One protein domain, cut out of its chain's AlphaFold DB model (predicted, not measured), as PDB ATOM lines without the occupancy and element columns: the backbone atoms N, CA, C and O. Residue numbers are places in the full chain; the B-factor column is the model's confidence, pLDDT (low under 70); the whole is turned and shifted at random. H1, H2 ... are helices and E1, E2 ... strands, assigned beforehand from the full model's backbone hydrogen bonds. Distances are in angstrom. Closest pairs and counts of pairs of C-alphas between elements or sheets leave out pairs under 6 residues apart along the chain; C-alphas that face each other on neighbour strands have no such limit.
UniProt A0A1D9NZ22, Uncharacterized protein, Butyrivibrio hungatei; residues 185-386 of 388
ATOM      1  N   CYS A 185      -6.645 -20.637 -69.061       91.75
ATOM      2  CA  CYS A 185      -7.576 -21.756 -69.097       91.75
ATOM      3  C   CYS A 185      -6.802 -23.070 -69.284       91.75
ATOM      4  O   CYS A 185      -5.865 -23.135 -70.082       91.75
ATOM      5  N   LEU A 186      -7.224 -24.122 -68.587       94.12
ATOM      6  CA  LEU A 186      -6.740 -25.493 -68.708       94.12
ATOM      7  C   LEU A 186      -7.898 -26.404 -69.113       94.12
ATOM      8  O   LEU A 186      -8.987 -26.334 -68.548       94.12
ATOM      9  N   ILE A 187      -7.653 -27.262 -70.096       91.44
ATOM     10  CA  ILE A 187      -8.647 -28.170 -70.658       91.44
ATOM     11  C   ILE A 187      -8.034 -29.552 -70.748       91.44
ATOM     12  O   ILE A 187      -6.947 -29.710 -71.302       91.44
ATOM     13  N   ASN A 188      -8.720 -30.559 -70.227       92.12
ATOM     14  CA  ASN A 188      -8.367 -31.958 -70.418       92.12
ATOM     15  C   ASN A 188      -9.518 -32.669 -71.120       92.12
ATOM     16  O   ASN A 188     -10.662 -32.589 -70.676       92.12
ATOM     17  N   CYS A 189      -9.206 -33.381 -72.197       88.94
ATOM     18  CA  CYS A 189     -10.160 -34.195 -72.932       88.94
ATOM     19  C   CYS A 189      -9.765 -35.663 -72.809       88.94
ATOM     20  O   CYS A 189      -8.641 -36.048 -73.151       88.94
ATOM     21  N   TYR A 190     -10.721 -36.483 -72.390       87.69
ATOM     22  CA  TYR A 190     -10.577 -37.922 -72.261       87.69
ATOM     23  C   TYR A 190     -11.513 -38.630 -73.233       87.69
ATOM     24  O   TYR A 190     -12.648 -38.206 -73.440       87.69
ATOM     25  N   LEU A 191     -11.048 -39.725 -73.826       84.62
ATOM     26  CA  LEU A 191     -11.841 -40.608 -74.673       84.62
ATOM     27  C   LEU A 191     -11.764 -42.018 -74.100       84.62
ATOM     28  O   LEU A 191     -10.680 -42.585 -74.001       84.62
ATOM     29  N   ASN A 192     -12.910 -42.594 -73.731       84.06
ATOM     30  CA  ASN A 192     -12.983 -43.908 -73.076       84.06
ATOM     31  C   ASN A 192     -12.104 -44.016 -71.811       84.06
ATOM     32  O   ASN A 192     -11.571 -45.082 -71.514       84.06
ATOM     33  N   GLY A 193     -11.956 -42.911 -71.076       84.19
ATOM     34  CA  GLY A 193     -11.130 -42.839 -69.872       84.19
ATOM     35  C   GLY A 193      -9.654 -42.517 -70.117       84.19
ATOM     36  O   GLY A 193      -8.971 -42.212 -69.150       84.19
ATOM     37  N   ASP A 194      -9.167 -42.503 -71.357       86.38
ATOM     38  CA  ASP A 194      -7.775 -42.165 -71.673       86.38
ATOM     39  C   ASP A 194      -7.643 -40.694 -72.086       86.38
ATOM     40  O   ASP A 194      -8.410 -40.204 -72.917       86.38
ATOM     41  N   LEU A 195      -6.658 -39.979 -71.537       86.88
ATOM     42  CA  LEU A 195      -6.357 -38.603 -71.920       86.88
ATOM     43  C   LEU A 195      -5.874 -38.571 -73.372       86.88
ATOM     44  O   LEU A 195      -4.858 -39.176 -73.720       86.88
ATOM     45  N   VAL A 196      -6.577 -37.817 -74.210       86.88
ATOM     46  CA  VAL A 196      -6.229 -37.633 -75.628       86.88
ATOM     47  C   VAL A 196      -5.723 -36.229 -75.933       86.88
ATOM     48  O   VAL A 196      -5.051 -36.026 -76.948       86.88
ATOM     49  N   ASN A 197      -6.053 -35.260 -75.076       89.50
ATOM     50  CA  ASN A 197      -5.624 -33.877 -75.206       89.50
ATOM     51  C   ASN A 197      -5.561 -33.199 -73.832       89.50
ATOM     52  O   ASN A 197      -6.484 -33.337 -73.033       89.50
ATOM     53  N   SER A 198      -4.503 -32.432 -73.589       92.94
ATOM     54  CA  SER A 198      -4.448 -31.428 -72.527       92.94
ATOM     55  C   SER A 198      -3.989 -30.117 -73.147       92.94
ATOM     56  O   SER A 198      -2.975 -30.099 -73.840       92.94
ATOM     57  N   THR A 199      -4.727 -29.033 -72.929       93.69
ATOM     58  CA  THR A 199      -4.425 -27.705 -73.469       93.69
ATOM     59  C   THR A 199      -4.445 -26.686 -72.344       93.69
ATOM     60  O   THR A 199      -5.471 -26.506 -71.695       93.69
ATOM     61  N   LYS A 200      -3.330 -25.983 -72.143       95.31
ATOM     62  CA  LYS A 200      -3.222 -24.821 -71.259       95.31
ATOM     63  C   LYS A 200      -2.989 -23.594 -72.124       95.31
ATOM     64  O   LYS A 200      -1.999 -23.539 -72.844       95.31
ATOM     65  N   ALA A 201      -3.884 -22.620 -72.088       92.25
ATOM     66  CA  ALA A 201      -3.827 -21.475 -72.987       92.25
ATOM     67  C   ALA A 201      -4.224 -20.177 -72.289       92.25
ATOM     68  O   ALA A 201      -5.026 -20.181 -71.360       92.25
ATOM     69  N   TYR A 202      -3.660 -19.067 -72.765       90.50
ATOM     70  CA  TYR A 202      -4.038 -17.726 -72.335       90.50
ATOM     71  C   TYR A 202      -4.933 -17.080 -73.391       90.50
ATOM     72  O   TYR A 202      -4.544 -16.989 -74.564       90.50
ATOM     73  N   TYR A 203      -6.104 -16.613 -72.966       87.25
ATOM     74  CA  TYR A 203      -7.104 -15.983 -73.818       87.25
ATOM     75  C   TYR A 203      -7.320 -14.511 -73.462       87.25
ATOM     76  O   TYR A 203      -7.393 -14.141 -72.291       87.25
ATOM     77  N   ASP A 204      -7.495 -13.684 -74.486       85.94
ATOM     78  CA  ASP A 204      -8.020 -12.327 -74.376       85.94
ATOM     79  C   ASP A 204      -9.375 -12.267 -75.080       85.94
ATOM     80  O   ASP A 204      -9.459 -12.309 -76.308       85.94
ATOM     81  N   ASN A 205     -10.452 -12.269 -74.292       81.50
ATOM     82  CA  ASN A 205     -11.831 -12.252 -74.764       81.50
ATOM     83  C   ASN A 205     -12.102 -13.255 -75.912       81.50
ATOM     84  O   ASN A 205     -12.613 -12.911 -76.981       81.50
ATOM     85  N   GLY A 206     -11.728 -14.517 -75.697       79.31
ATOM     86  CA  GLY A 206     -11.875 -15.627 -76.643       79.31
ATOM     87  C   GLY A 206     -10.759 -15.756 -77.677       79.31
ATOM     88  O   GLY A 206     -10.664 -16.800 -78.320       79.31
ATOM     89  N   VAL A 207      -9.894 -14.753 -77.821       81.44
ATOM     90  CA  VAL A 207      -8.726 -14.823 -78.703       81.44
ATOM     91  C   VAL A 207      -7.592 -15.519 -77.963       81.44
ATOM     92  O   VAL A 207      -7.101 -15.018 -76.955       81.44
ATOM     93  N   ARG A 208      -7.165 -16.685 -78.451       84.44
ATOM     94  CA  ARG A 208      -5.982 -17.377 -77.924       84.44
ATOM     95  C   ARG A 208      -4.743 -16.546 -78.266       84.44
ATOM     96  O   ARG A 208      -4.593 -16.147 -79.414       84.44
ATOM     97  N   LEU A 209      -3.862 -16.295 -77.298       85.31
ATOM     98  CA  LEU A 209      -2.604 -15.561 -77.525       85.31
ATOM     99  C   LEU A 209      -1.370 -16.457 -77.415       85.31
ATOM    100  O   LEU A 209      -0.380 -16.247 -78.109       85.31
ATOM    101  N   LYS A 210      -1.423 -17.462 -76.544       91.50
ATOM    102  CA  LYS A 210      -0.377 -18.474 -76.381       91.50
ATOM    103  C   LYS A 210      -0.960 -19.743 -75.792       91.50
ATOM    104  O   LYS A 210      -1.996 -19.690 -75.121       91.50
ATOM    105  N   TYR A 211      -0.296 -20.864 -76.029       92.38
ATOM    106  CA  TYR A 211      -0.709 -22.141 -75.480       92.38
ATOM    107  C   TYR A 211       0.424 -23.152 -75.365       92.38
ATOM    108  O   TYR A 211       1.379 -23.163 -76.141       92.38
ATOM    109  N   GLU A 212       0.231 -24.058 -74.422       95.88
ATOM    110  CA  GLU A 212       0.882 -25.348 -74.340       95.88
ATOM    111  C   GLU A 212      -0.165 -26.432 -74.563       95.88
ATOM    112  O   GLU A 212      -1.298 -26.330 -74.088       95.88
ATOM    113  N   GLN A 213       0.193 -27.478 -75.295       93.88
ATOM    114  CA  GLN A 213      -0.736 -28.547 -75.609       93.88
ATOM    115  C   GLN A 213      -0.023 -29.885 -75.717       93.88
ATOM    116  O   GLN A 213       1.014 -29.978 -76.369       93.88
ATOM    117  N   VAL A 214      -0.622 -30.922 -75.135       92.50
ATOM    118  CA  VAL A 214      -0.322 -32.322 -75.430       92.50
ATOM    119  C   VAL A 214      -1.485 -32.939 -76.188       92.50
ATOM    120  O   VAL A 214      -2.635 -32.762 -75.796       92.50
ATOM    121  N   PHE A 215      -1.195 -33.681 -77.252       89.19
ATOM    122  CA  PHE A 215      -2.189 -34.440 -78.005       89.19
ATOM    123  C   PHE A 215      -1.583 -35.682 -78.655       89.19
ATOM    124  O   PHE A 215      -0.366 -35.798 -78.810       89.19
ATOM    125  N   ILE A 216      -2.447 -36.615 -79.052       84.06
ATOM    126  CA  ILE A 216      -2.035 -37.824 -79.765       84.06
ATOM    127  C   ILE A 216      -2.183 -37.626 -81.276       84.06
ATOM    128  O   ILE A 216      -3.274 -37.367 -81.779       84.06
ATOM    129  N   GLU A 217      -1.092 -37.814 -82.017       82.19
ATOM    130  CA  GLU A 217      -1.061 -37.728 -83.479       82.19
ATOM    131  C   GLU A 217      -0.421 -38.987 -84.067       82.19
ATOM    132  O   GLU A 217       0.760 -39.259 -83.845       82.19
ATOM    133  N   ASN A 218      -1.177 -39.754 -84.862       80.69
ATOM    134  CA  ASN A 218      -0.689 -40.988 -85.496       80.69
ATOM    135  C   ASN A 218      -0.031 -41.955 -84.488       80.69
ATOM    136  O   ASN A 218       1.003 -42.559 -84.768       80.69
ATOM    137  N   GLY A 219      -0.616 -42.056 -83.291       82.19
ATOM    138  CA  GLY A 219      -0.105 -42.875 -82.193       82.19
ATOM    139  C   GLY A 219       1.110 -42.295 -81.468       82.19
ATOM    140  O   GLY A 219       1.601 -42.940 -80.561       82.19
ATOM    141  N   CYS A 220       1.605 -41.112 -81.827       86.62
ATOM    142  CA  CYS A 220       2.687 -40.434 -81.114       86.62
ATOM    143  C   CYS A 220       2.120 -39.425 -80.116       86.62
ATOM    144  O   CYS A 220       1.108 -38.786 -80.402       86.62
ATOM    145  N   CYS A 221       2.811 -39.226 -78.995       90.38
ATOM    146  CA  CYS A 221       2.518 -38.121 -78.089       90.38
ATOM    147  C   CYS A 221       3.213 -36.856 -78.609       90.38
ATOM    148  O   CYS A 221       4.418 -36.868 -78.869       90.38
ATOM    149  N   VAL A 222       2.462 -35.777 -78.802       91.75
ATOM    150  CA  VAL A 222       2.972 -34.501 -79.306       91.75
ATOM    151  C   VAL A 222       2.768 -33.438 -78.241       91.75
ATOM    152  O   VAL A 222       1.636 -33.201 -77.840       91.75
ATOM    153  N   TYR A 223       3.849 -32.786 -77.820       93.94
ATOM    154  CA  TYR A 223       3.806 -31.578 -76.997       93.94
ATOM    155  C   TYR A 223       4.141 -30.360 -77.860       93.94
ATOM    156  O   TYR A 223       5.124 -30.371 -78.602       93.94
ATOM    157  N   SER A 224       3.351 -29.299 -77.756       95.00
ATOM    158  CA  SER A 224       3.504 -28.059 -78.514       95.00
ATOM    159  C   SER A 224       3.425 -26.864 -77.571       95.00
ATOM    160  O   SER A 224       2.483 -26.782 -76.794       95.00
ATOM    161  N   CYS A 225       4.370 -25.928 -77.671       94.81
ATOM    162  CA  CYS A 225       4.389 -24.681 -76.899       94.81
ATOM    163  C   CYS A 225       4.556 -23.506 -77.864       94.81
ATOM    164  O   CYS A 225       5.542 -23.454 -78.606       94.81
ATOM    165  N   ARG A 226       3.544 -22.634 -77.939       92.31
ATOM    166  CA  ARG A 226       3.409 -21.656 -79.023       92.31
ATOM    167  C   ARG A 226       2.809 -20.336 -78.565       92.31
ATOM    168  O   ARG A 226       1.924 -20.295 -77.714       92.31
ATOM    169  N   GLU A 227       3.246 -19.273 -79.222       92.94
ATOM    170  CA  GLU A 227       2.642 -17.942 -79.194       92.94
ATOM    171  C   GLU A 227       2.000 -17.648 -80.550       92.94
ATOM    172  O   GLU A 227       2.468 -18.124 -81.584       92.94
ATOM    173  N   ILE A 228       0.921 -16.874 -80.557       87.44
ATOM    174  CA  ILE A 228       0.227 -16.493 -81.786       87.44
ATOM    175  C   ILE A 228       0.752 -15.136 -82.242       87.44
ATOM    176  O   ILE A 228       0.537 -14.118 -81.585       87.44
ATOM    177  N   VAL A 229       1.449 -15.128 -83.377       86.44
ATOM    178  CA  VAL A 229       2.108 -13.951 -83.952       86.44
ATOM    179  C   VAL A 229       1.707 -13.836 -85.419       86.44
ATOM    180  O   VAL A 229       1.910 -14.762 -86.199       86.44
ATOM    181  N   ASP A 230       1.106 -12.707 -85.801       85.50
ATOM    182  CA  ASP A 230       0.705 -12.401 -87.186       85.50
ATOM    183  C   ASP A 230      -0.127 -13.510 -87.880       85.50
ATOM    184  O   ASP A 230      -0.003 -13.748 -89.082       85.50
ATOM    185  N   GLY A 231      -0.993 -14.200 -87.125       83.94
ATOM    186  CA  GLY A 231      -1.849 -15.282 -87.638       83.94
ATOM    187  C   GLY A 231      -1.125 -16.616 -87.867       83.94
ATOM    188  O   GLY A 231      -1.607 -17.453 -88.633       83.94
ATOM    189  N   TYR A 232       0.041 -16.788 -87.243       87.75
ATOM    190  CA  TYR A 232       0.769 -18.045 -87.140       87.75
ATOM    191  C   TYR A 232       0.928 -18.447 -85.680       87.75
ATOM    192  O   TYR A 232       1.068 -17.600 -84.802       87.75
ATOM    193  N   ASN A 233       0.995 -19.752 -85.438       90.56
ATOM    194  CA  ASN A 233       1.369 -20.293 -84.139       90.56
ATOM    195  C   ASN A 233       2.884 -20.552 -84.153       90.56
ATOM    196  O   ASN A 233       3.346 -21.522 -84.756       90.56
ATOM    197  N   THR A 234       3.667 -19.687 -83.523       91.69
ATOM    198  CA  THR A 234       5.134 -19.701 -83.532       91.69
ATOM    199  C   THR A 234       5.672 -20.338 -82.257       91.69
ATOM    200  O   THR A 234       5.257 -19.980 -81.159       91.69
ATOM    201  N   GLY A 235       6.606 -21.280 -82.388       93.75
ATOM    202  CA  GLY A 235       7.268 -21.892 -81.238       93.75
ATOM    203  C   GLY A 235       7.772 -23.293 -81.537       93.75
ATOM    204  O   GLY A 235       8.169 -23.596 -82.666       93.75
ATOM    205  N   ASP A 236       7.728 -24.156 -80.530       95.38
ATOM    206  CA  ASP A 236       8.328 -25.482 -80.579       95.38
ATOM    207  C   ASP A 236       7.278 -26.601 -80.546       95.38
ATOM    208  O   ASP A 236       6.183 -26.494 -79.986       95.38
ATOM    209  N   THR A 237       7.627 -27.731 -81.153       95.75
ATOM    210  CA  THR A 237       6.870 -28.979 -81.069       95.75
ATOM    211  C   THR A 237       7.806 -30.154 -80.906       95.75
ATOM    212  O   THR A 237       8.751 -30.325 -81.673       95.75
ATOM    213  N   TRP A 238       7.505 -30.996 -79.929       95.25
ATOM    214  CA  TRP A 238       8.218 -32.220 -79.620       95.25
ATOM    215  C   TRP A 238       7.290 -33.395 -79.868       95.25
ATOM    216  O   TRP A 238       6.153 -33.415 -79.401       95.25
ATOM    217  N   LYS A 239       7.786 -34.376 -80.610       94.19
ATOM    218  CA  LYS A 239       7.064 -35.597 -80.941       94.19
ATOM    219  C   LYS A 239       7.782 -36.773 -80.314       94.19
ATOM    220  O   LYS A 239       8.945 -37.009 -80.630       94.19
ATOM    221  N   TYR A 240       7.080 -37.502 -79.468       92.12
ATOM    222  CA  TYR A 240       7.573 -38.657 -78.737       92.12
ATOM    223  C   TYR A 240       6.896 -39.927 -79.244       92.12
ATOM    224  O   TYR A 240       5.754 -39.898 -79.716       92.12
ATOM    225  N   GLU A 241       7.586 -41.055 -79.123       89.25
ATOM    226  CA  GLU A 241       6.943 -42.360 -79.249       89.25
ATOM    227  C   GLU A 241       5.833 -42.498 -78.191       89.25
ATOM    228  O   GLU A 241       5.877 -41.839 -77.149       89.25
ATOM    229  N   ASN A 242       4.803 -43.306 -78.451       74.25
ATOM    230  CA  ASN A 242       3.704 -43.465 -77.499       74.25
ATOM    231  C   ASN A 242       4.218 -43.976 -76.143       74.25
ATOM    232  O   ASN A 242       4.672 -45.114 -76.051       74.25
ATOM    233  N   ALA A 243       4.132 -43.154 -75.095       60.62
ATOM    234  CA  ALA A 243       4.530 -43.525 -73.735       60.62
ATOM    235  C   ALA A 243       3.424 -44.262 -72.953       60.62
ATOM    236  O   ALA A 243       3.652 -44.662 -71.814       60.62
ATOM    237  N   GLY A 244       2.246 -44.462 -73.552       64.56
ATOM    238  CA  GLY A 244       1.081 -45.048 -72.891       64.56
ATOM    239  C   GLY A 244      -0.037 -44.030 -72.664       64.56
ATOM    240  O   GLY A 244       0.062 -42.870 -73.058       64.56
ATOM    241  N   TYR A 245      -1.126 -44.494 -72.052       67.25
ATOM    242  CA  TYR A 245      -2.329 -43.697 -71.816       67.25
ATOM    243  C   TYR A 245      -2.352 -43.152 -70.387       67.25
ATOM    244  O   TYR A 245      -2.052 -43.876 -69.437       67.25
ATOM    245  N   ILE A 246      -2.748 -41.889 -70.229       70.81
ATOM    246  CA  ILE A 246      -3.044 -41.319 -68.912       70.81
ATOM    247  C   ILE A 246      -4.525 -41.559 -68.645       70.81
ATOM    248  O   ILE A 246      -5.378 -40.890 -69.221       70.81
ATOM    249  N   GLN A 247      -4.831 -42.534 -67.793       68.50
ATOM    250  CA  GLN A 247      -6.211 -42.811 -67.408       68.50
ATOM    251  C   GLN A 247      -6.752 -41.717 -66.487       68.50
ATOM    252  O   GLN A 247      -6.080 -41.305 -65.539       68.50
ATOM    253  N   SER A 248      -7.988 -41.289 -66.733       67.00
ATOM    254  CA  SER A 248      -8.734 -40.434 -65.816       67.00
ATOM    255  C   SER A 248      -8.950 -41.162 -64.492       67.00
ATOM    256  O   SER A 248      -9.398 -42.310 -64.457       67.00
ATOM    257  N   ARG A 249      -8.648 -40.470 -63.394       66.94
ATOM    258  CA  ARG A 249      -9.030 -40.863 -62.030       66.94
ATOM    259  C   ARG A 249      -9.965 -39.836 -61.392       66.94
ATOM    260  O   ARG A 249     -10.096 -39.812 -60.174       66.94
ATOM    261  N   ILE A 250     -10.573 -38.983 -62.213       79.56
ATOM    262  CA  ILE A 250     -11.297 -37.808 -61.744       79.56
ATOM    263  C   ILE A 250     -12.657 -38.233 -61.185       79.56
ATOM    264  O   ILE A 250     -13.482 -38.818 -61.890       79.56
ATOM    265  N   ASP A 251     -12.895 -37.916 -59.914       79.50
ATOM    266  CA  ASP A 251     -14.212 -38.029 -59.300       79.50
ATOM    267  C   ASP A 251     -15.015 -36.760 -59.592       79.50
ATOM    268  O   ASP A 251     -14.868 -35.737 -58.926       79.50
ATOM    269  N   VAL A 252     -15.906 -36.835 -60.582       77.06
ATOM    270  CA  VAL A 252     -16.762 -35.709 -60.992       77.06
ATOM    271  C   VAL A 252     -17.599 -35.159 -59.827       77.06
ATOM    272  O   VAL A 252     -17.938 -33.979 -59.824       77.06
ATOM    273  N   SER A 253     -17.925 -35.979 -58.817       73.50
ATOM    274  CA  SER A 253     -18.718 -35.534 -57.662       73.50
ATOM    275  C   SER A 253     -17.943 -34.640 -56.687       73.50
ATOM    276  O   SER A 253     -18.550 -33.944 -55.871       73.50
ATOM    277  N   ASN A 254     -16.614 -34.626 -56.793       80.06
ATOM    278  CA  ASN A 254     -15.708 -33.798 -56.007       80.06
ATOM    279  C   ASN A 254     -14.580 -33.261 -56.903       80.06
ATOM    280  O   ASN A 254     -13.409 -33.339 -56.549       80.06
ATOM    281  N   LEU A 255     -14.952 -32.737 -58.071       83.06
ATOM    282  CA  LEU A 255     -14.012 -32.197 -59.045       83.06
ATOM    283  C   LEU A 255     -13.308 -30.948 -58.506       83.06
ATOM    284  O   LEU A 255     -13.967 -29.991 -58.089       83.06
ATOM    285  N   ARG A 256     -11.979 -30.931 -58.584       85.38
ATOM    286  CA  ARG A 256     -11.114 -29.818 -58.190       85.38
ATOM    287  C   ARG A 256     -10.142 -29.455 -59.308       85.38
ATOM    288  O   ARG A 256      -9.939 -30.210 -60.251       85.38
ATOM    289  N   GLU A 257      -9.520 -28.284 -59.190       85.88
ATOM    290  CA  GLU A 257      -8.460 -27.856 -60.114       85.88
ATOM    291  C   GLU A 257      -7.276 -28.837 -60.105       85.88
ATOM    292  O   GLU A 257      -6.767 -29.190 -61.162       85.88
ATOM    293  N   GLU A 258      -6.897 -29.318 -58.917       87.31
ATOM    294  CA  GLU A 258      -5.795 -30.268 -58.691       87.31
ATOM    295  C   GLU A 258      -5.998 -31.643 -59.351       87.31
ATOM    296  O   GLU A 258      -5.039 -32.401 -59.480       87.31
ATOM    297  N   ASP A 259      -7.218 -31.964 -59.792       88.06
ATOM    298  CA  ASP A 259      -7.507 -33.209 -60.510       88.06
ATOM    299  C   ASP A 259      -7.134 -33.138 -62.002       88.06
ATOM    300  O   ASP A 259      -7.049 -34.173 -62.671       88.06
ATOM    301  N   LEU A 260      -6.947 -31.930 -62.548       91.06
ATOM    302  CA  LEU A 260      -6.574 -31.728 -63.946       91.06
ATOM    303  C   LEU A 260      -5.052 -31.796 -64.105       91.06
ATOM    304  O   LEU A 260      -4.292 -31.326 -63.266       91.06
ATOM    305  N   VAL A 261      -4.607 -32.324 -65.242       91.38
ATOM    306  CA  VAL A 261      -3.191 -32.478 -65.575       91.38
ATOM    307  C   VAL A 261      -2.783 -31.462 -66.635       91.38
ATOM    308  O   VAL A 261      -3.392 -31.342 -67.709       91.38
ATOM    309  N   THR A 262      -1.707 -30.737 -66.367       93.38
ATOM    310  CA  THR A 262      -1.140 -29.752 -67.287       93.38
ATOM    311  C   THR A 262      -0.320 -30.407 -68.410       93.38
ATOM    312  O   THR A 262       0.256 -31.484 -68.231       93.38
ATOM    313  N   PRO A 263      -0.196 -29.752 -69.579       93.12
ATOM    314  CA  PRO A 263       0.679 -30.216 -70.661       93.12
ATOM    315  C   PRO A 263       2.134 -30.441 -70.224       93.12
ATOM    316  O   PRO A 263       2.787 -31.376 -70.690       93.12
ATOM    317  N   GLU A 264       2.642 -29.590 -69.332       91.38
ATOM    318  CA  GLU A 264       4.007 -29.665 -68.816       91.38
ATOM    319  C   GLU A 264       4.222 -30.892 -67.920       91.38
ATOM    320  O   GLU A 264       5.204 -31.611 -68.104       91.38
ATOM    321  N   GLU A 265       3.294 -31.184 -67.002       91.12
ATOM    322  CA  GLU A 265       3.344 -32.393 -66.165       91.12
ATOM    323  C   GLU A 265       3.368 -33.656 -67.023       91.12
ATOM    324  O   GLU A 265       4.190 -34.546 -66.797       91.12
ATOM    325  N   ILE A 266       2.529 -33.700 -68.063       90.44
ATOM    326  CA  ILE A 266       2.508 -34.816 -69.008       90.44
ATOM    327  C   ILE A 266       3.860 -34.935 -69.697       90.44
ATOM    328  O   ILE A 266       4.456 -36.008 -69.668       90.44
ATOM    329  N   LYS A 267       4.379 -33.841 -70.273       89.88
ATOM    330  CA  LYS A 267       5.683 -33.822 -70.949       89.88
ATOM    331  C   LYS A 267       6.815 -34.299 -70.041       89.88
ATOM    332  O   LYS A 267       7.668 -35.057 -70.497       89.88
ATOM    333  N   ASN A 268       6.831 -33.867 -68.785       89.00
ATOM    334  CA  ASN A 268       7.859 -34.247 -67.816       89.00
ATOM    335  C   ASN A 268       7.750 -35.721 -67.393       89.00
ATOM    336  O   ASN A 268       8.759 -36.324 -67.036       89.00
ATOM    337  N   GLY A 269       6.554 -36.311 -67.479       86.31
ATOM    338  CA  GLY A 269       6.314 -37.737 -67.257       86.31
ATOM    339  C   GLY A 269       6.633 -38.645 -68.453       86.31
ATOM    340  O   GLY A 269       6.618 -39.866 -68.297       86.31
ATOM    341  N   ILE A 270       6.927 -38.102 -69.643       84.56
ATOM    342  CA  ILE A 270       7.236 -38.916 -70.828       84.56
ATOM    343  C   ILE A 270       8.614 -39.566 -70.674       84.56
ATOM    344  O   ILE A 270       9.646 -38.897 -70.702       84.56
ATOM    345  N   SER A 271       8.632 -40.895 -70.594       82.31
ATOM    346  CA  SER A 271       9.858 -41.702 -70.573       82.31
ATOM    347  C   SER A 271      10.223 -42.312 -71.931       82.31
ATOM    348  O   SER A 271      11.226 -43.020 -72.029       82.31
ATOM    349  N   SER A 272       9.402 -42.102 -72.964       83.88
ATOM    350  CA  SER A 272       9.620 -42.648 -74.306       83.88
ATOM    351  C   SER A 272      10.597 -41.808 -75.131       83.88
ATOM    352  O   SER A 272      10.976 -40.687 -74.778       83.88
ATOM    353  N   CYS A 273      11.019 -42.363 -76.265       89.31
ATOM    354  CA  CYS A 273      12.022 -41.743 -77.115       89.31
ATOM    355  C   CYS A 273      11.469 -40.512 -77.849       89.31
ATOM    356  O   CYS A 273      10.390 -40.542 -78.445       89.31
ATOM    357  N   LEU A 274      12.246 -39.423 -77.850       93.50
ATOM    358  CA  LEU A 274      11.972 -38.240 -78.663       93.50
ATOM    359  C   LEU A 274      12.244 -38.569 -80.136       93.50
ATOM    360  O   LEU A 274      13.375 -38.861 -80.504       93.50
ATOM    361  N   LEU A 275      11.220 -38.485 -80.982       94.94
ATOM    362  CA  LEU A 275      11.279 -38.793 -82.415       94.94
ATOM    363  C   LEU A 275      11.577 -37.558 -83.265       94.94
ATOM    364  O   LEU A 275      12.284 -37.651 -84.269       94.94
ATOM    365  N   ALA A 276      11.048 -36.394 -82.877       96.19
ATOM    366  CA  ALA A 276      11.343 -35.138 -83.555       96.19
ATOM    367  C   ALA A 276      11.188 -33.913 -82.645       96.19
ATOM    368  O   ALA A 276      10.356 -33.904 -81.741       96.19
ATOM    369  N   ARG A 277      11.955 -32.857 -82.936       96.38
ATOM    370  CA  ARG A 277      11.745 -31.497 -82.424       96.38
ATOM    371  C   ARG A 277      11.689 -30.526 -83.596       96.38
ATOM    372  O   ARG A 277      12.656 -30.443 -84.348       96.38
ATOM    373  N   TYR A 278      10.590 -29.803 -83.725       97.00
ATOM    374  CA  TYR A 278      10.382 -28.731 -84.692       97.00
ATOM    375  C   TYR A 278      10.379 -27.380 -83.976       97.00
ATOM    376  O   TYR A 278       9.789 -27.274 -82.905       97.00
ATOM    377  N   HIS A 279      10.990 -26.368 -84.584       96.12
ATOM    378  CA  HIS A 279      10.910 -24.974 -84.159       96.12
ATOM    379  C   HIS A 279      10.555 -24.104 -85.368       96.12
ATOM    380  O   HIS A 279      11.252 -24.143 -86.386       96.12
ATOM    381  N   GLY A 280       9.475 -23.334 -85.254       95.06
ATOM    382  CA  GLY A 280       8.967 -22.467 -86.315       95.06
ATOM    383  C   GLY A 280       7.446 -22.317 -86.289       95.06
ATOM    384  O   GLY A 280       6.770 -22.665 -85.313       95.06
ATOM    385  N   ASN A 281       6.905 -21.803 -87.387       95.19
ATOM    386  CA  ASN A 281       5.481 -21.527 -87.529       95.19
ATOM    387  C   ASN A 281       4.643 -22.769 -87.877       95.19
ATOM    388  O   ASN A 281       4.993 -23.584 -88.732       95.19
ATOM    389  N   THR A 282       3.466 -22.876 -87.262       90.88
ATOM    390  CA  THR A 282       2.393 -23.764 -87.722       90.88
ATOM    391  C   THR A 282       1.157 -22.992 -88.119       90.88
ATOM    392  O   THR A 282       0.817 -21.969 -87.517       90.88
ATOM    393  N   LYS A 283       0.451 -23.549 -89.098       86.12
ATOM    394  CA  LYS A 283      -0.849 -23.079 -89.543       86.12
ATOM    395  C   LYS A 283      -1.683 -24.259 -90.018       86.12
ATOM    396  O   LYS A 283      -1.164 -25.156 -90.677       86.12
ATOM    397  N   ASP A 284      -2.959 -24.244 -89.665       79.62
ATOM    398  CA  ASP A 284      -3.952 -25.238 -90.062       79.62
ATOM    399  C   ASP A 284      -3.522 -26.701 -89.794       79.62
ATOM    400  O   ASP A 284      -3.636 -27.580 -90.649       79.62
ATOM    401  N   GLY A 285      -2.892 -26.944 -88.638       79.12
ATOM    402  CA  GLY A 285      -2.358 -28.259 -88.256       79.12
ATOM    403  C   GLY A 285      -1.067 -28.700 -88.951       79.12
ATOM    404  O   GLY A 285      -0.598 -29.811 -88.708       79.12
ATOM    405  N   TYR A 286      -0.446 -27.852 -89.772       87.56
ATOM    406  CA  TYR A 286       0.798 -28.171 -90.475       87.56
ATOM    407  C   TYR A 286       1.962 -27.276 -90.053       87.56
ATOM    408  O   TYR A 286       1.768 -26.110 -89.716       87.56
ATOM    409  N   TYR A 287       3.194 -27.795 -90.159       92.81
ATOM    410  CA  TYR A 287       4.382 -26.935 -90.219       92.81
ATOM    411  C   TYR A 287       4.300 -26.090 -91.493       92.81
ATOM    412  O   TYR A 287       4.217 -26.634 -92.601       92.81
ATOM    413  N   GLU A 288       4.291 -24.773 -91.319       92.75
ATOM    414  CA  GLU A 288       4.035 -23.794 -92.370       92.75
ATOM    415  C   GLU A 288       4.850 -22.536 -92.061       92.75
ATOM    416  O   GLU A 288       4.414 -21.647 -91.331       92.75
ATOM    417  N   ASP A 289       6.065 -22.485 -92.599       95.19
ATOM    418  CA  ASP A 289       7.050 -21.466 -92.262       95.19
ATOM    419  C   ASP A 289       7.826 -21.053 -93.511       95.19
ATOM    420  O   ASP A 289       8.441 -21.874 -94.184       95.19
ATOM    421  N   SER A 290       7.808 -19.761 -93.828       92.00
ATOM    422  CA  SER A 290       8.527 -19.198 -94.980       92.00
ATOM    423  C   SER A 290       9.667 -18.261 -94.572       92.00
ATOM    424  O   SER A 290      10.274 -17.622 -95.430       92.00
ATOM    425  N   SER A 291       9.979 -18.182 -93.274       87.38
ATOM    426  CA  SER A 291      11.017 -17.291 -92.743       87.38
ATOM    427  C   SER A 291      12.431 -17.742 -93.124       87.38
ATOM    428  O   SER A 291      13.353 -16.928 -93.151       87.38
ATOM    429  N   GLY A 292      12.603 -19.043 -93.388       78.62
ATOM    430  CA  GLY A 292      13.899 -19.685 -93.605       78.62
ATOM    431  C   GLY A 292      14.711 -19.920 -92.324       78.62
ATOM    432  O   GLY A 292      15.821 -20.437 -92.412       78.62
ATOM    433  N   ASN A 293      14.179 -19.561 -91.149       84.94
ATOM    434  CA  ASN A 293      14.843 -19.726 -89.848       84.94
ATOM    435  C   ASN A 293      14.271 -20.883 -89.015       84.94
ATOM    436  O   ASN A 293      14.738 -21.127 -87.903       84.94
ATOM    437  N   SER A 294      13.263 -21.584 -89.533       95.38
ATOM    438  CA  SER A 294      12.711 -22.769 -88.887       95.38
ATOM    439  C   SER A 294      13.609 -23.983 -89.096       95.38
ATOM    440  O   SER A 294      14.385 -24.072 -90.055       95.38
ATOM    441  N   TYR A 295      13.518 -24.929 -88.168       97.12
ATOM    442  CA  TYR A 295      14.289 -26.160 -88.229       97.12
ATOM    443  C   TYR A 295      13.510 -27.346 -87.674       97.12
ATOM    444  O   TYR A 295      12.615 -27.205 -86.840       97.12
ATOM    445  N   ILE A 296      13.884 -28.544 -88.120       97.62
ATOM    446  CA  ILE A 296      13.462 -29.794 -87.495       97.62
ATOM    447  C   ILE A 296      14.666 -30.701 -87.270       97.62
ATOM    448  O   ILE A 296      15.524 -30.862 -88.142       97.62
ATOM    449  N   ILE A 297      14.705 -31.321 -86.098       98.12
ATOM    450  CA  ILE A 297      15.609 -32.421 -85.778       98.12
ATOM    451  C   ILE A 297      14.755 -33.680 -85.687       98.12
ATOM    452  O   ILE A 297      13.797 -33.720 -84.922       98.12
ATOM    453  N   ILE A 298      15.099 -34.698 -86.464       97.38
ATOM    454  CA  ILE A 298      14.484 -36.025 -86.453       97.38
ATOM    455  C   ILE A 298      15.513 -36.990 -85.883       97.38
ATOM    456  O   ILE A 298      16.666 -37.000 -86.328       97.38
ATOM    457  N   TYR A 299      15.091 -37.818 -84.938       96.44
ATOM    458  CA  TYR A 299      15.952 -38.749 -84.223       96.44
ATOM    459  C   TYR A 299      15.664 -40.201 -84.623       96.44
ATOM    460  O   TYR A 299      14.610 -40.531 -85.175       96.44
ATOM    461  N   TYR A 300      16.635 -41.068 -84.368       94.06
ATOM    462  CA  TYR A 300      16.409 -42.495 -84.196       94.06
ATOM    463  C   TYR A 300      15.870 -42.784 -82.786       94.06
ATOM    464  O   TYR A 300      15.866 -41.914 -81.916       94.06
ATOM    465  N   ASP A 301      15.437 -44.021 -82.571       89.88
ATOM    466  CA  ASP A 301      14.945 -44.540 -81.289       89.88
ATOM    467  C   ASP A 301      15.963 -44.425 -80.143       89.88
ATOM    468  O   ASP A 301      15.585 -44.201 -79.002       89.88
ATOM    469  N   ASP A 302      17.260 -44.494 -80.428       90.75
ATOM    470  CA  ASP A 302      18.339 -44.278 -79.454       90.75
ATOM    471  C   ASP A 302      18.703 -42.794 -79.225       90.75
ATOM    472  O   ASP A 302      19.727 -42.477 -78.612       90.75
ATOM    473  N   GLY A 303      17.895 -41.865 -79.745       91.50
ATOM    474  CA  GLY A 303      18.085 -40.422 -79.589       91.50
ATOM    475  C   GLY A 303      19.220 -39.839 -80.435       91.50
ATOM    476  O   GLY A 303      19.585 -38.673 -80.259       91.50
ATOM    477  N   LYS A 304      19.804 -40.616 -81.355       96.19
ATOM    478  CA  LYS A 304      20.789 -40.107 -82.316       96.19
ATOM    479  C   LYS A 304      20.112 -39.351 -83.451       96.19
ATOM    480  O   LYS A 304      19.045 -39.740 -83.915       96.19
ATOM    481  N   ILE A 305      20.737 -38.285 -83.943       97.25
ATOM    482  CA  ILE A 305      20.159 -37.475 -85.024       97.25
ATOM    483  C   ILE A 305      20.132 -38.272 -86.329       97.25
ATOM    484  O   ILE A 305      21.173 -38.626 -86.871       97.25
ATOM    485  N   LYS A 306      18.946 -38.478 -86.892       97.44
ATOM    486  CA  LYS A 306      18.766 -38.996 -88.251       97.44
ATOM    487  C   LYS A 306      18.841 -37.877 -89.284       97.44
ATOM    488  O   LYS A 306      19.524 -38.021 -90.296       97.44
ATOM    489  N   THR A 307      18.149 -36.771 -89.023       97.81
ATOM    490  CA  THR A 307      18.091 -35.607 -89.914       97.81
ATOM    491  C   THR A 307      18.031 -34.327 -89.098       97.81
ATOM    492  O   THR A 307      17.219 -34.223 -88.189       97.81
ATOM    493  N   LEU A 308      18.840 -33.340 -89.460       98.06
ATOM    494  CA  LEU A 308      18.665 -31.945 -89.071       98.06
ATOM    495  C   LEU A 308      18.424 -31.145 -90.344       98.06
ATOM    496  O   LEU A 308      19.286 -31.160 -91.219       98.06
ATOM    497  N   TYR A 309      17.273 -30.492 -90.453       97.38
ATOM    498  CA  TYR A 309      16.911 -29.619 -91.569       97.38
ATOM    499  C   TYR A 309      16.658 -28.202 -91.061       97.38
ATOM    500  O   TYR A 309      16.031 -28.036 -90.019       97.38
ATOM    501  N   GLU A 310      17.121 -27.207 -91.810       96.62
ATOM    502  CA  GLU A 310      16.878 -25.784 -91.569       96.62
ATOM    503  C   GLU A 310      16.472 -25.123 -92.892       96.62
ATOM    504  O   GLU A 310      17.171 -25.259 -93.905       96.62
ATOM    505  N   GLY A 311      15.333 -24.435 -92.893       95.81
ATOM    506  CA  GLY A 311      14.721 -23.868 -94.093       95.81
ATOM    507  C   GLY A 311      13.200 -23.810 -93.998       95.81
ATOM    508  O   GLY A 311      12.631 -24.096 -92.952       95.81
ATOM    509  N   GLY A 312      12.544 -23.429 -95.091       96.19
ATOM    510  CA  GLY A 312      11.086 -23.320 -95.145       96.19
ATOM    511  C   GLY A 312      10.310 -24.645 -95.073       96.19
ATOM    512  O   GLY A 312      10.783 -25.719 -95.453       96.19
ATOM    513  N   PHE A 313       9.060 -24.547 -94.627       96.12
ATOM    514  CA  PHE A 313       8.097 -25.639 -94.542       96.12
ATOM    515  C   PHE A 313       6.786 -25.251 -95.219       96.12
ATOM    516  O   PHE A 313       6.308 -24.133 -95.062       96.12
ATOM    517  N   HIS A 314       6.179 -26.205 -95.923       94.56
ATOM    518  CA  HIS A 314       4.821 -26.077 -96.447       94.56
ATOM    519  C   HIS A 314       4.080 -27.394 -96.256       94.56
ATOM    520  O   HIS A 314       4.575 -28.443 -96.682       94.56
ATOM    521  N   LYS A 315       2.901 -27.359 -95.622       89.44
ATOM    522  CA  LYS A 315       2.102 -28.565 -95.325       89.44
ATOM    523  C   LYS A 315       2.911 -29.691 -94.660       89.44
ATOM    524  O   LYS A 315       2.785 -30.864 -95.014       89.44
ATOM    525  N   GLY A 316       3.796 -29.331 -93.729       89.75
ATOM    526  CA  GLY A 316       4.642 -30.289 -93.011       89.75
ATOM    527  C   GLY A 316       5.868 -30.798 -93.780       89.75
ATOM    528  O   GLY A 316       6.627 -31.588 -93.228       89.75
ATOM    529  N   GLN A 317       6.083 -30.377 -95.031       94.31
ATOM    530  CA  GLN A 317       7.193 -30.834 -95.875       94.31
ATOM    531  C   GLN A 317       8.287 -29.772 -95.999       94.31
ATOM    532  O   GLN A 317       7.983 -28.580 -96.009       94.31
ATOM    533  N   PHE A 318       9.541 -30.203 -96.182       94.81
ATOM    534  CA  PHE A 318      10.652 -29.301 -96.516       94.81
ATOM    535  C   PHE A 318      10.345 -28.591 -97.833       94.81
ATOM    536  O   PHE A 318      10.181 -29.237 -98.874       94.81
ATOM    537  N   ASN A 319      10.236 -27.269 -97.798       94.00
ATOM    538  CA  ASN A 319       9.852 -26.484 -98.957       94.00
ATOM    539  C   ASN A 319      10.479 -25.093 -98.882       94.00
ATOM    540  O   ASN A 319      10.012 -24.220 -98.156       94.00
ATOM    541  N   ASP A 320      11.534 -24.887 -99.662       94.31
ATOM    542  CA  ASP A 320      12.316 -23.657 -99.648       94.31
ATOM    543  C   ASP A 320      12.875 -23.370-101.044       94.31
ATOM    544  O   ASP A 320      13.699 -24.119-101.577       94.31
ATOM    545  N   GLY A 321      12.420 -22.271-101.646       91.12
ATOM    546  CA  GLY A 321      12.839 -21.836-102.979       91.12
ATOM    547  C   GLY A 321      14.067 -20.920-103.000       91.12
ATOM    548  O   GLY A 321      14.505 -20.529-104.079       91.12
ATOM    549  N   THR A 322      14.621 -20.543-101.844       91.75
ATOM    550  CA  THR A 322      15.684 -19.526-101.749       91.75
ATOM    551  C   THR A 322      17.063 -20.069-102.117       91.75
ATOM    552  O   THR A 322      17.965 -19.301-102.451       91.75
ATOM    553  N   GLY A 323      17.243 -21.390-102.028       90.31
ATOM    554  CA  GLY A 323      18.543 -22.047-102.164       90.31
ATOM    555  C   GLY A 323      19.419 -21.980-100.906       90.31
ATOM    556  O   GLY A 323      20.555 -22.459-100.934       90.31
ATOM    557  N   ASN A 324      18.926 -21.390 -99.811       92.00
ATOM    558  CA  ASN A 324      19.668 -21.270 -98.555       92.00
ATOM    559  C   ASN A 324      19.389 -22.396 -97.560       92.00
ATOM    560  O   ASN A 324      20.239 -22.627 -96.696       92.00
ATOM    561  N   ALA A 325      18.263 -23.096 -97.706       94.62
ATOM    562  CA  ALA A 325      17.913 -24.239 -96.881       94.62
ATOM    563  C   ALA A 325      18.921 -25.379 -97.017       94.62
ATOM    564  O   ALA A 325      19.594 -25.540 -98.044       94.62
ATOM    565  N   TRP A 326      19.017 -26.191 -95.973       95.19
ATOM    566  CA  TRP A 326      19.959 -27.295 -95.922       95.19
ATOM    567  C   TRP A 326      19.495 -28.416 -94.993       95.19
ATOM    568  O   TRP A 326      18.690 -28.202 -94.093       95.19
ATOM    569  N   TYR A 327      20.043 -29.617 -95.190       96.56
ATOM    570  CA  TYR A 327      20.001 -30.668 -94.175       96.56
ATOM    571  C   TYR A 327      21.358 -31.331 -93.967       96.56
ATOM    572  O   TYR A 327      22.201 -31.374 -94.866       96.56
ATOM    573  N   ILE A 328      21.519 -31.924 -92.785       97.81
ATOM    574  CA  ILE A 328      22.454 -33.015 -92.511       97.81
ATOM    575  C   ILE A 328      21.618 -34.268 -92.240       97.81
ATOM    576  O   ILE A 328      20.761 -34.247 -91.360       97.81
ATOM    577  N   THR A 329      21.839 -35.357 -92.979       97.12
ATOM    578  CA  THR A 329      21.066 -36.604 -92.810       97.12
ATOM    579  C   THR A 329      21.924 -37.850 -92.996       97.12
ATOM    580  O   THR A 329      22.913 -37.809 -93.729       97.12
ATOM    581  N   CYS A 330      21.543 -38.957 -92.362       96.12
ATOM    582  CA  CYS A 330      22.124 -40.284 -92.568       96.12
ATOM    583  C   CYS A 330      21.038 -41.361 -92.724       96.12
ATOM    584  O   CYS A 330      19.855 -41.143 -92.450       96.12
ATOM    585  N   SER A 331      21.439 -42.565 -93.141       93.44
ATOM    586  CA  SER A 331      20.535 -43.718 -93.193       93.44
ATOM    587  C   SER A 331      21.219 -44.988 -92.704       93.44
ATOM    588  O   SER A 331      21.990 -45.604 -93.441       93.44
ATOM    589  N   ARG A 332      20.865 -45.428 -91.487       93.75
ATOM    590  CA  ARG A 332      21.250 -46.741 -90.942       93.75
ATOM    591  C   ARG A 332      20.835 -47.894 -91.860       93.75
ATOM    592  O   ARG A 332      21.638 -48.776 -92.142       93.75
ATOM    593  N   GLN A 333      19.613 -47.840 -92.397       93.06
ATOM    594  CA  GLN A 333      19.056 -48.871 -93.285       93.06
ATOM    595  C   GLN A 333      19.879 -49.056 -94.566       93.06
ATOM    596  O   GLN A 333      20.105 -50.182 -94.998       93.06
ATOM    597  N   ASN A 334      20.332 -47.952 -95.162       92.56
ATOM    598  CA  ASN A 334      21.123 -47.979 -96.393       92.56
ATOM    599  C   ASN A 334      22.632 -48.011 -96.123       92.56
ATOM    600  O   ASN A 334      23.418 -47.903 -97.062       92.56
ATOM    601  N   ASN A 335      23.035 -48.123 -94.854       92.50
ATOM    602  CA  ASN A 335      24.416 -48.008 -94.402       92.50
ATOM    603  C   ASN A 335      25.136 -46.760 -94.963       92.50
ATOM    604  O   ASN A 335      26.263 -46.837 -95.455       92.50
ATOM    605  N   ALA A 336      24.445 -45.618 -94.956       93.44
ATOM    606  CA  ALA A 336      24.919 -44.368 -95.537       93.44
ATOM    607  C   ALA A 336      25.361 -43.389 -94.443       93.44
ATOM    608  O   ALA A 336      24.556 -43.006 -93.590       93.44
ATOM    609  N   ASN A 337      26.626 -42.965 -94.521       96.69
ATOM    610  CA  ASN A 337      27.202 -41.920 -93.673       96.69
ATOM    611  C   ASN A 337      26.432 -40.601 -93.795       96.69
ATOM    612  O   ASN A 337      25.738 -40.366 -94.791       96.69
ATOM    613  N   TYR A 338      26.625 -39.711 -92.821       97.81
ATOM    614  CA  TYR A 338      26.068 -38.367 -92.892       97.81
ATOM    615  C   TYR A 338      26.462 -37.664 -94.191       97.81
ATOM    616  O   TYR A 338      27.621 -37.683 -94.625       97.81
ATOM    617  N   MET A 339      25.469 -37.014 -94.784       96.69
ATOM    618  CA  MET A 339      25.611 -36.155 -95.946       96.69
ATOM    619  C   MET A 339      25.005 -34.786 -95.669       96.69
ATOM    620  O   MET A 339      24.068 -34.658 -94.882       96.69
ATOM    621  N   TYR A 340      25.544 -33.776 -96.339       96.81
ATOM    622  CA  TYR A 340      25.068 -32.403 -96.306       96.81
ATOM    623  C   TYR A 340      24.547 -32.011 -97.678       96.81
ATOM    624  O   TYR A 340      25.242 -32.175 -98.685       96.81
ATOM    625  N   PHE A 341      23.361 -31.425 -97.711       95.38
ATOM    626  CA  PHE A 341      22.837 -30.772 -98.897       95.38
ATOM    627  C   PHE A 341      22.420 -29.350 -98.546       95.38
ATOM    628  O   PHE A 341      21.785 -29.140 -97.518       95.38
ATOM    629  N   LYS A 342      22.749 -28.396 -99.422       94.56
ATOM    630  CA  LYS A 342      22.253 -27.018 -99.387       94.56
ATOM    631  C   LYS A 342      21.685 -26.663-100.753       94.56
ATOM    632  O   LYS A 342      22.364 -26.860-101.768       94.56
ATOM    633  N   GLY A 343      20.467 -26.141-100.780       93.38
ATOM    634  CA  GLY A 343      19.806 -25.791-102.026       93.38
ATOM    635  C   GLY A 343      18.298 -25.643-101.895       93.38
ATOM    636  O   GLY A 343      17.779 -25.285-100.841       93.38
ATOM    637  N   ILE A 344      17.621 -25.870-103.017       92.75
ATOM    638  CA  ILE A 344      16.169 -25.760-103.132       92.75
ATOM    639  C   ILE A 344      15.521 -27.052-102.645       92.75
ATOM    640  O   ILE A 344      15.968 -28.153-102.973       92.75
ATOM    641  N   PHE A 345      14.431 -26.892-101.906       92.62
ATOM    642  CA  PHE A 345      13.561 -27.968-101.463       92.62
ATOM    643  C   PHE A 345      12.160 -27.756-102.014       92.62
ATOM    644  O   PHE A 345      11.650 -26.638-102.008       92.62
ATOM    645  N   THR A 346      11.534 -28.820-102.500       92.69
ATOM    646  CA  THR A 346      10.164 -28.784-103.009       92.69
ATOM    647  C   THR A 346       9.434 -30.026-102.535       92.69
ATOM    648  O   THR A 346       9.708 -31.122-103.012       92.69
ATOM    649  N   MET A 347       8.501 -29.847-101.599       89.19
ATOM    650  CA  MET A 347       7.674 -30.928-101.040       89.19
ATOM    651  C   MET A 347       8.485 -32.127-100.515       89.19
ATOM    652  O   MET A 347       8.130 -33.276-100.754       89.19
ATOM    653  N   GLY A 348       9.578 -31.858 -99.798       86.62
ATOM    654  CA  GLY A 348      10.452 -32.882 -99.215       86.62
ATOM    655  C   GLY A 348      11.614 -33.306-100.114       86.62
ATOM    656  O   GLY A 348      12.629 -33.782 -99.606       86.62
ATOM    657  N   ASP A 349      11.521 -33.063-101.422       85.56
ATOM    658  CA  ASP A 349      12.569 -33.410-102.374       85.56
ATOM    659  C   ASP A 349      13.583 -32.276-102.540       85.56
ATOM    660  O   ASP A 349      13.246 -31.089-102.521       85.56
ATOM    661  N   THR A 350      14.846 -32.634-102.777       80.06
ATOM    662  CA  THR A 350      15.863 -31.686-103.242       80.06
ATOM    663  C   THR A 350      15.549 -31.320-104.700       80.06
ATOM    664  O   THR A 350      15.963 -32.023-105.626       80.06
ATOM    665  N   GLY A 351      14.740 -30.279-104.912       65.00
ATOM    666  CA  GLY A 351      14.279 -29.857-106.242       65.00
ATOM    667  C   GLY A 351      15.449 -29.466-107.150       65.00
ATOM    668  O   GLY A 351      16.438 -28.973-106.629       65.00
ATOM    669  N   ASN A 352      15.341 -29.701-108.475       59.09
ATOM    670  CA  ASN A 352      16.325 -29.434-109.558       59.09
ATOM    671  C   ASN A 352      17.704 -28.919-109.099       59.09
ATOM    672  O   ASN A 352      18.138 -27.816-109.450       59.09
ATOM    673  N   ALA A 353      18.391 -29.721-108.289       56.66
ATOM    674  CA  ALA A 353      19.572 -29.255-107.605       56.66
ATOM    675  C   ALA A 353      20.734 -29.277-108.592       56.66
ATOM    676  O   ALA A 353      21.155 -30.331-109.066       56.66
ATOM    677  N   THR A 354      21.273 -28.103-108.906       57.66
ATOM    678  CA  THR A 354      22.594 -28.001-109.537       57.66
ATOM    679  C   THR A 354      23.711 -28.350-108.546       57.66
ATOM    680  O   THR A 354      24.842 -28.594-108.962       57.66
ATOM    681  N   SER A 355      23.401 -28.397-107.244       68.94
ATOM    682  CA  SER A 355      24.300 -28.792-106.164       68.94
ATOM    683  C   SER A 355      24.214 -30.293-105.881       68.94
ATOM    684  O   SER A 355      23.155 -30.845-105.595       68.94
ATOM    685  N   THR A 356      25.357 -30.971-105.922       81.56
ATOM    686  CA  THR A 356      25.481 -32.352-105.451       81.56
ATOM    687  C   THR A 356      25.635 -32.379-103.927       81.56
ATOM    688  O   THR A 356      26.417 -31.590-103.387       81.56
ATOM    689  N   PRO A 357      24.945 -33.289-103.212       90.56
ATOM    690  CA  PRO A 357      25.165 -33.483-101.784       90.56
ATOM    691  C   PRO A 357      26.632 -33.812-101.478       90.56
ATOM    692  O   PRO A 357      27.249 -34.644-102.148       90.56
ATOM    693  N   LYS A 358      27.187 -33.198-100.430       93.56
ATOM    694  CA  LYS A 358      28.482 -33.589 -99.866       93.56
ATOM    695  C   LYS A 358      28.269 -34.823 -98.998       93.56
ATOM    696  O   LYS A 358      27.652 -34.733 -97.942       93.56
ATOM    697  N   THR A 359      28.782 -35.966 -99.429       93.19
ATOM    698  CA  THR A 359      28.737 -37.220 -98.664       93.19
ATOM    699  C   THR A 359      29.950 -37.356 -97.745       93.19
ATOM    700  O   THR A 359      30.916 -36.603 -97.878       93.19
ATOM    701  N   ASN A 360      29.909 -38.333 -96.832       92.88
ATOM    702  CA  ASN A 360      31.021 -38.667 -95.937       92.88
ATOM    703  C   ASN A 360      31.475 -37.471 -95.090       92.88
ATOM    704  O   ASN A 360      32.652 -37.112 -95.078       92.88
ATOM    705  N   LEU A 361      30.528 -36.832 -94.399       96.75
ATOM    706  CA  LEU A 361      30.862 -35.726 -93.509       96.75
ATOM    707  C   LEU A 361      31.739 -36.197 -92.351       96.75
ATOM    708  O   LEU A 361      31.432 -37.184 -91.684       96.75
ATOM    709  N   THR A 362      32.797 -35.436 -92.088       96.50
ATOM    710  CA  THR A 362      33.597 -35.565 -90.868       96.50
ATOM    711  C   THR A 362      32.946 -34.799 -89.716       96.50
ATOM    712  O   THR A 362      32.121 -33.907 -89.928       96.50
ATOM    713  N   TYR A 363      33.380 -35.067 -88.482       94.25
ATOM    714  CA  TYR A 363      32.935 -34.287 -87.321       94.25
ATOM    715  C   TYR A 363      33.216 -32.787 -87.501       94.25
ATOM    716  O   TYR A 363      32.356 -31.955 -87.233       94.25
ATOM    717  N   LYS A 364      34.390 -32.435 -88.049       95.81
ATOM    718  CA  LYS A 364      34.762 -31.041 -88.332       95.81
ATOM    719  C   LYS A 364      33.793 -30.374 -89.309       95.81
ATOM    720  O   LYS A 364      33.477 -29.196 -89.129       95.81
ATOM    721  N   ASP A 365      33.335 -31.101 -90.327       97.25
ATOM    722  CA  ASP A 365      32.350 -30.583 -91.278       97.25
ATOM    723  C   ASP A 365      31.031 -30.270 -90.573       97.25
ATOM    724  O   ASP A 365      30.538 -29.150 -90.680       97.25
ATOM    725  N   ILE A 366      30.508 -31.232 -89.808       96.94
ATOM    726  CA  ILE A 366      29.255 -31.086 -89.058       96.94
ATOM    727  C   ILE A 366      29.355 -29.908 -88.086       96.94
ATOM    728  O   ILE A 366      28.522 -29.006 -88.145       96.94
ATOM    729  N   SER A 367      30.400 -29.862 -87.251       94.81
ATOM    730  CA  SER A 367      30.617 -28.775 -86.290       94.81
ATOM    731  C   SER A 367      30.681 -27.406 -86.959       94.81
ATOM    732  O   SER A 367      30.190 -26.439 -86.391       94.81
ATOM    733  N   SER A 368      31.264 -27.312 -88.158       96.12
ATOM    734  CA  SER A 368      31.344 -26.046 -88.894       96.12
ATOM    735  C   SER A 368      29.985 -25.605 -89.439       96.12
ATOM    736  O   SER A 368      29.706 -24.411 -89.462       96.12
ATOM    737  N   ILE A 369      29.141 -26.548 -89.873       95.94
ATOM    738  CA  ILE A 369      27.802 -26.256 -90.410       95.94
ATOM    739  C   ILE A 369      26.864 -25.760 -89.303       95.94
ATOM    740  O   ILE A 369      26.135 -24.792 -89.508       95.94
ATOM    741  N   VAL A 370      26.896 -26.399 -88.129       95.81
ATOM    742  CA  VAL A 370      25.988 -26.082 -87.007       95.81
ATOM    743  C   VAL A 370      26.524 -25.007 -86.057       95.81
ATOM    744  O   VAL A 370      25.856 -24.642 -85.091       95.81
ATOM    745  N   ALA A 371      27.732 -24.493 -86.300       93.88
ATOM    746  CA  ALA A 371      28.345 -23.477 -85.453       93.88
ATOM    747  C   ALA A 371      27.488 -22.202 -85.387       93.88
ATOM    748  O   ALA A 371      27.105 -21.639 -86.411       93.88
ATOM    749  N   GLY A 372      27.231 -21.721 -84.166       88.44
ATOM    750  CA  GLY A 372      26.488 -20.480 -83.926       88.44
ATOM    751  C   GLY A 372      24.979 -20.574 -84.168       88.44
ATOM    752  O   GLY A 372      24.315 -19.542 -84.203       88.44
ATOM    753  N   LYS A 373      24.436 -21.784 -84.348       90.25
ATOM    754  CA  LYS A 373      22.997 -22.007 -84.515       90.25
ATOM    755  C   LYS A 373      22.278 -22.096 -83.163       90.25
ATOM    756  O   LYS A 373      22.842 -22.661 -82.225       90.25
ATOM    757  N   PRO A 374      21.045 -21.572 -83.048       85.81
ATOM    758  CA  PRO A 374      20.332 -21.429 -81.780       85.81
ATOM    759  C   PRO A 374      19.601 -22.717 -81.364       85.81
ATOM    760  O   PRO A 374      18.480 -22.667 -80.874       85.81
ATOM    761  N   TYR A 375      20.194 -23.890 -81.595       88.00
ATOM    762  CA  TYR A 375      19.550 -25.141 -81.198       88.00
ATOM    763  C   TYR A 375      19.587 -25.267 -79.678       88.00
ATOM    764  O   TYR A 375      20.648 -25.446 -79.081       88.00
ATOM    765  N   GLU A 376      18.424 -25.226 -79.043       79.81
ATOM    766  CA  GLU A 376      18.296 -25.347 -77.587       79.81
ATOM    767  C   GLU A 376      18.334 -26.817 -77.127       79.81
ATOM    768  O   GLU A 376      17.611 -27.232 -76.222       79.81
ATOM    769  N   THR A 377      19.102 -27.660 -77.816       80.38
ATOM    770  CA  THR A 377      19.293 -29.071 -77.474       80.38
ATOM    771  C   THR A 377      20.683 -29.532 -77.886       80.38
ATOM    772  O   THR A 377      21.263 -29.041 -78.857       80.38
ATOM    773  N   ALA A 378      21.225 -30.502 -77.153       86.12
ATOM    774  CA  ALA A 378      22.493 -31.115 -77.506       86.12
ATOM    775  C   ALA A 378      22.344 -31.935 -78.797       86.12
ATOM    776  O   ALA A 378      21.510 -32.837 -78.891       86.12
ATOM    777  N   LEU A 379      23.188 -31.650 -79.793       92.75
ATOM    778  CA  LEU A 379      23.177 -32.386 -81.054       92.75
ATOM    779  C   LEU A 379      23.949 -33.705 -80.924       92.75
ATOM    780  O   LEU A 379      25.170 -33.757 -81.087       92.75
ATOM    781  N   ASN A 380      23.223 -34.778 -80.614       94.12
ATOM    782  CA  ASN A 380      23.776 -36.114 -80.416       94.12
ATOM    783  C   ASN A 380      23.883 -36.884 -81.746       94.12
ATOM    784  O   ASN A 380      22.980 -37.620 -82.140       94.12
ATOM    785  N   TRP A 381      24.992 -36.704 -82.462       96.00
ATOM    786  CA  TRP A 381      25.246 -37.388 -83.735       96.00
ATOM    787  C   TRP A 381      25.620 -38.867 -83.551       96.00
ATOM    788  O   TRP A 381      26.217 -39.266 -82.541       96.00
ATOM    789  N   ASP A 382      25.297 -39.684 -84.552       96.38
ATOM    790  CA  ASP A 382      25.705 -41.085 -84.623       96.38
ATOM    791  C   ASP A 382      27.140 -41.207 -85.158       96.38
ATOM    792  O   ASP A 382      27.402 -41.103 -86.357       96.38
ATOM    793  N   THR A 383      28.100 -41.407 -84.259       95.31
ATOM    794  CA  THR A 383      29.528 -41.405 -84.603       95.31
ATOM    795  C   THR A 383      29.941 -42.546 -85.524       95.31
ATOM    796  O   THR A 383      30.962 -42.417 -86.197       95.31
ATOM    797  N   ASP A 384      29.165 -43.631 -85.592       95.69
ATOM    798  CA  ASP A 384      29.456 -44.755 -86.489       95.69
ATOM    799  C   ASP A 384      29.185 -44.403 -87.960       95.69
ATOM    800  O   ASP A 384      29.779 -45.002 -88.858       95.69
ATOM    801  N   TYR A 385      28.360 -43.380 -88.196       95.94
ATOM    802  CA  TYR A 385      28.003 -42.861 -89.518       95.94
ATOM    803  C   TYR A 385      28.687 -41.523 -89.841       95.94
ATOM    804  O   TYR A 385      28.406 -40.906 -90.874       95.94
ATOM    805  N   ILE A 386      29.598 -41.063 -88.980       94.56
ATOM    806  CA  ILE A 386      30.507 -39.953 -89.274       94.56
ATOM    807  C   ILE A 386      31.761 -40.518 -89.942       94.56
ATOM    808  O   ILE A 386      32.364 -41.484 -89.470       94.56
TER     809      ILE A 386
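AT A GLANCE: This is residues 185 to 386 of the 388 residues of an uncharacterized protein of Butyrivibrio hungatei (UniProt A0A1D9NZ22). Picture one long, twisted wall of ten antiparallel strands, laid side by side in chain order from E1 to E10, with two short helices on the same face: H1 over E3 in the first half of the row, and H2 over E9 and E10 at the far edge. Between E5 and H1 a loop of residues 241 to 262 runs back past the E1 edge, and another long stretch, residues 343 to 362, leads from E10 to H2. The printed part has 202 residues, with ten named strands and two named helices in the order E1 E2 E3 E4 E5 H1 E6 E7 E8 E9 E10 H2. The class is mostly strand, though only 97 residues are in named elements. The whole is compact, with a radius of gyration of the C-alphas of 19.2 A, and elongated, spanning 65 by 38 by 28 A.

IN THESE COORDINATES: Find C-alpha 185 at (-7.576, -21.756, -69.097), where E1 begins and runs to residue 191. Next come E2, residues 194 to 204, 30.0 A long; E3, 207 to 217, 24.6 A; E4, 220 to 229, 26.6 A; and E5, 232 to 240, 23.3 A. H1 is residues 263 to 269. E6, residues 274 to 283, is 22.6 A long, and E7 is 295 to 299, E8 305 to 310, E9 326 to 331 and E10 336 to 342. H2, residues 363 to 370, ends with C-alpha 370 at (25.988, -26.082, -87.007).

HOW THE PARTS SIT: Start at edge strand E1: it and E2 form a hairpin, with N 187 and O 199 2.8 A apart. E1 to E5 make one meander, each strand the antiparallel neighbour of the one before, and E6 to E10 make another. Look at the antiparallel neighbours E5 and E6, one strand from each meander: N 237 of E5 and O 278 of E6 are within hydrogen-bond range, 2.8 A apart. E3 bends by 82 degrees at residue 210, E5 by 66 degrees at 235 and E6 by 85 degrees at 280. At the other edge, the hairpin E9 and E10 has N 327 and O 341 2.9 A apart. H1 is on the sheet at a height of 8.5 A, and its closest C-alphas to E3 are Pro 263 and Val 214, 5.3 A. H2 has a height of 10.1 A, and its closest C-alphas to E9 are Ile 366 and Ile 328, 7.9 A. H1 and H2 are apart. In both, every O i to N i+4 pair is within hydrogen-bond range.

THE WHOLE: The C-alphas farthest apart are those of Ser 253 and Thr 354, 66.7 A. The printed part has no cut. The links E5 to H1, E6 to E7, E8 to E9 and E10 to H2 are long. Look for pLDDT under 70 at residues 243 to 245, 247 to 249 and 351 to 355; the mean of the printed part is 89.3.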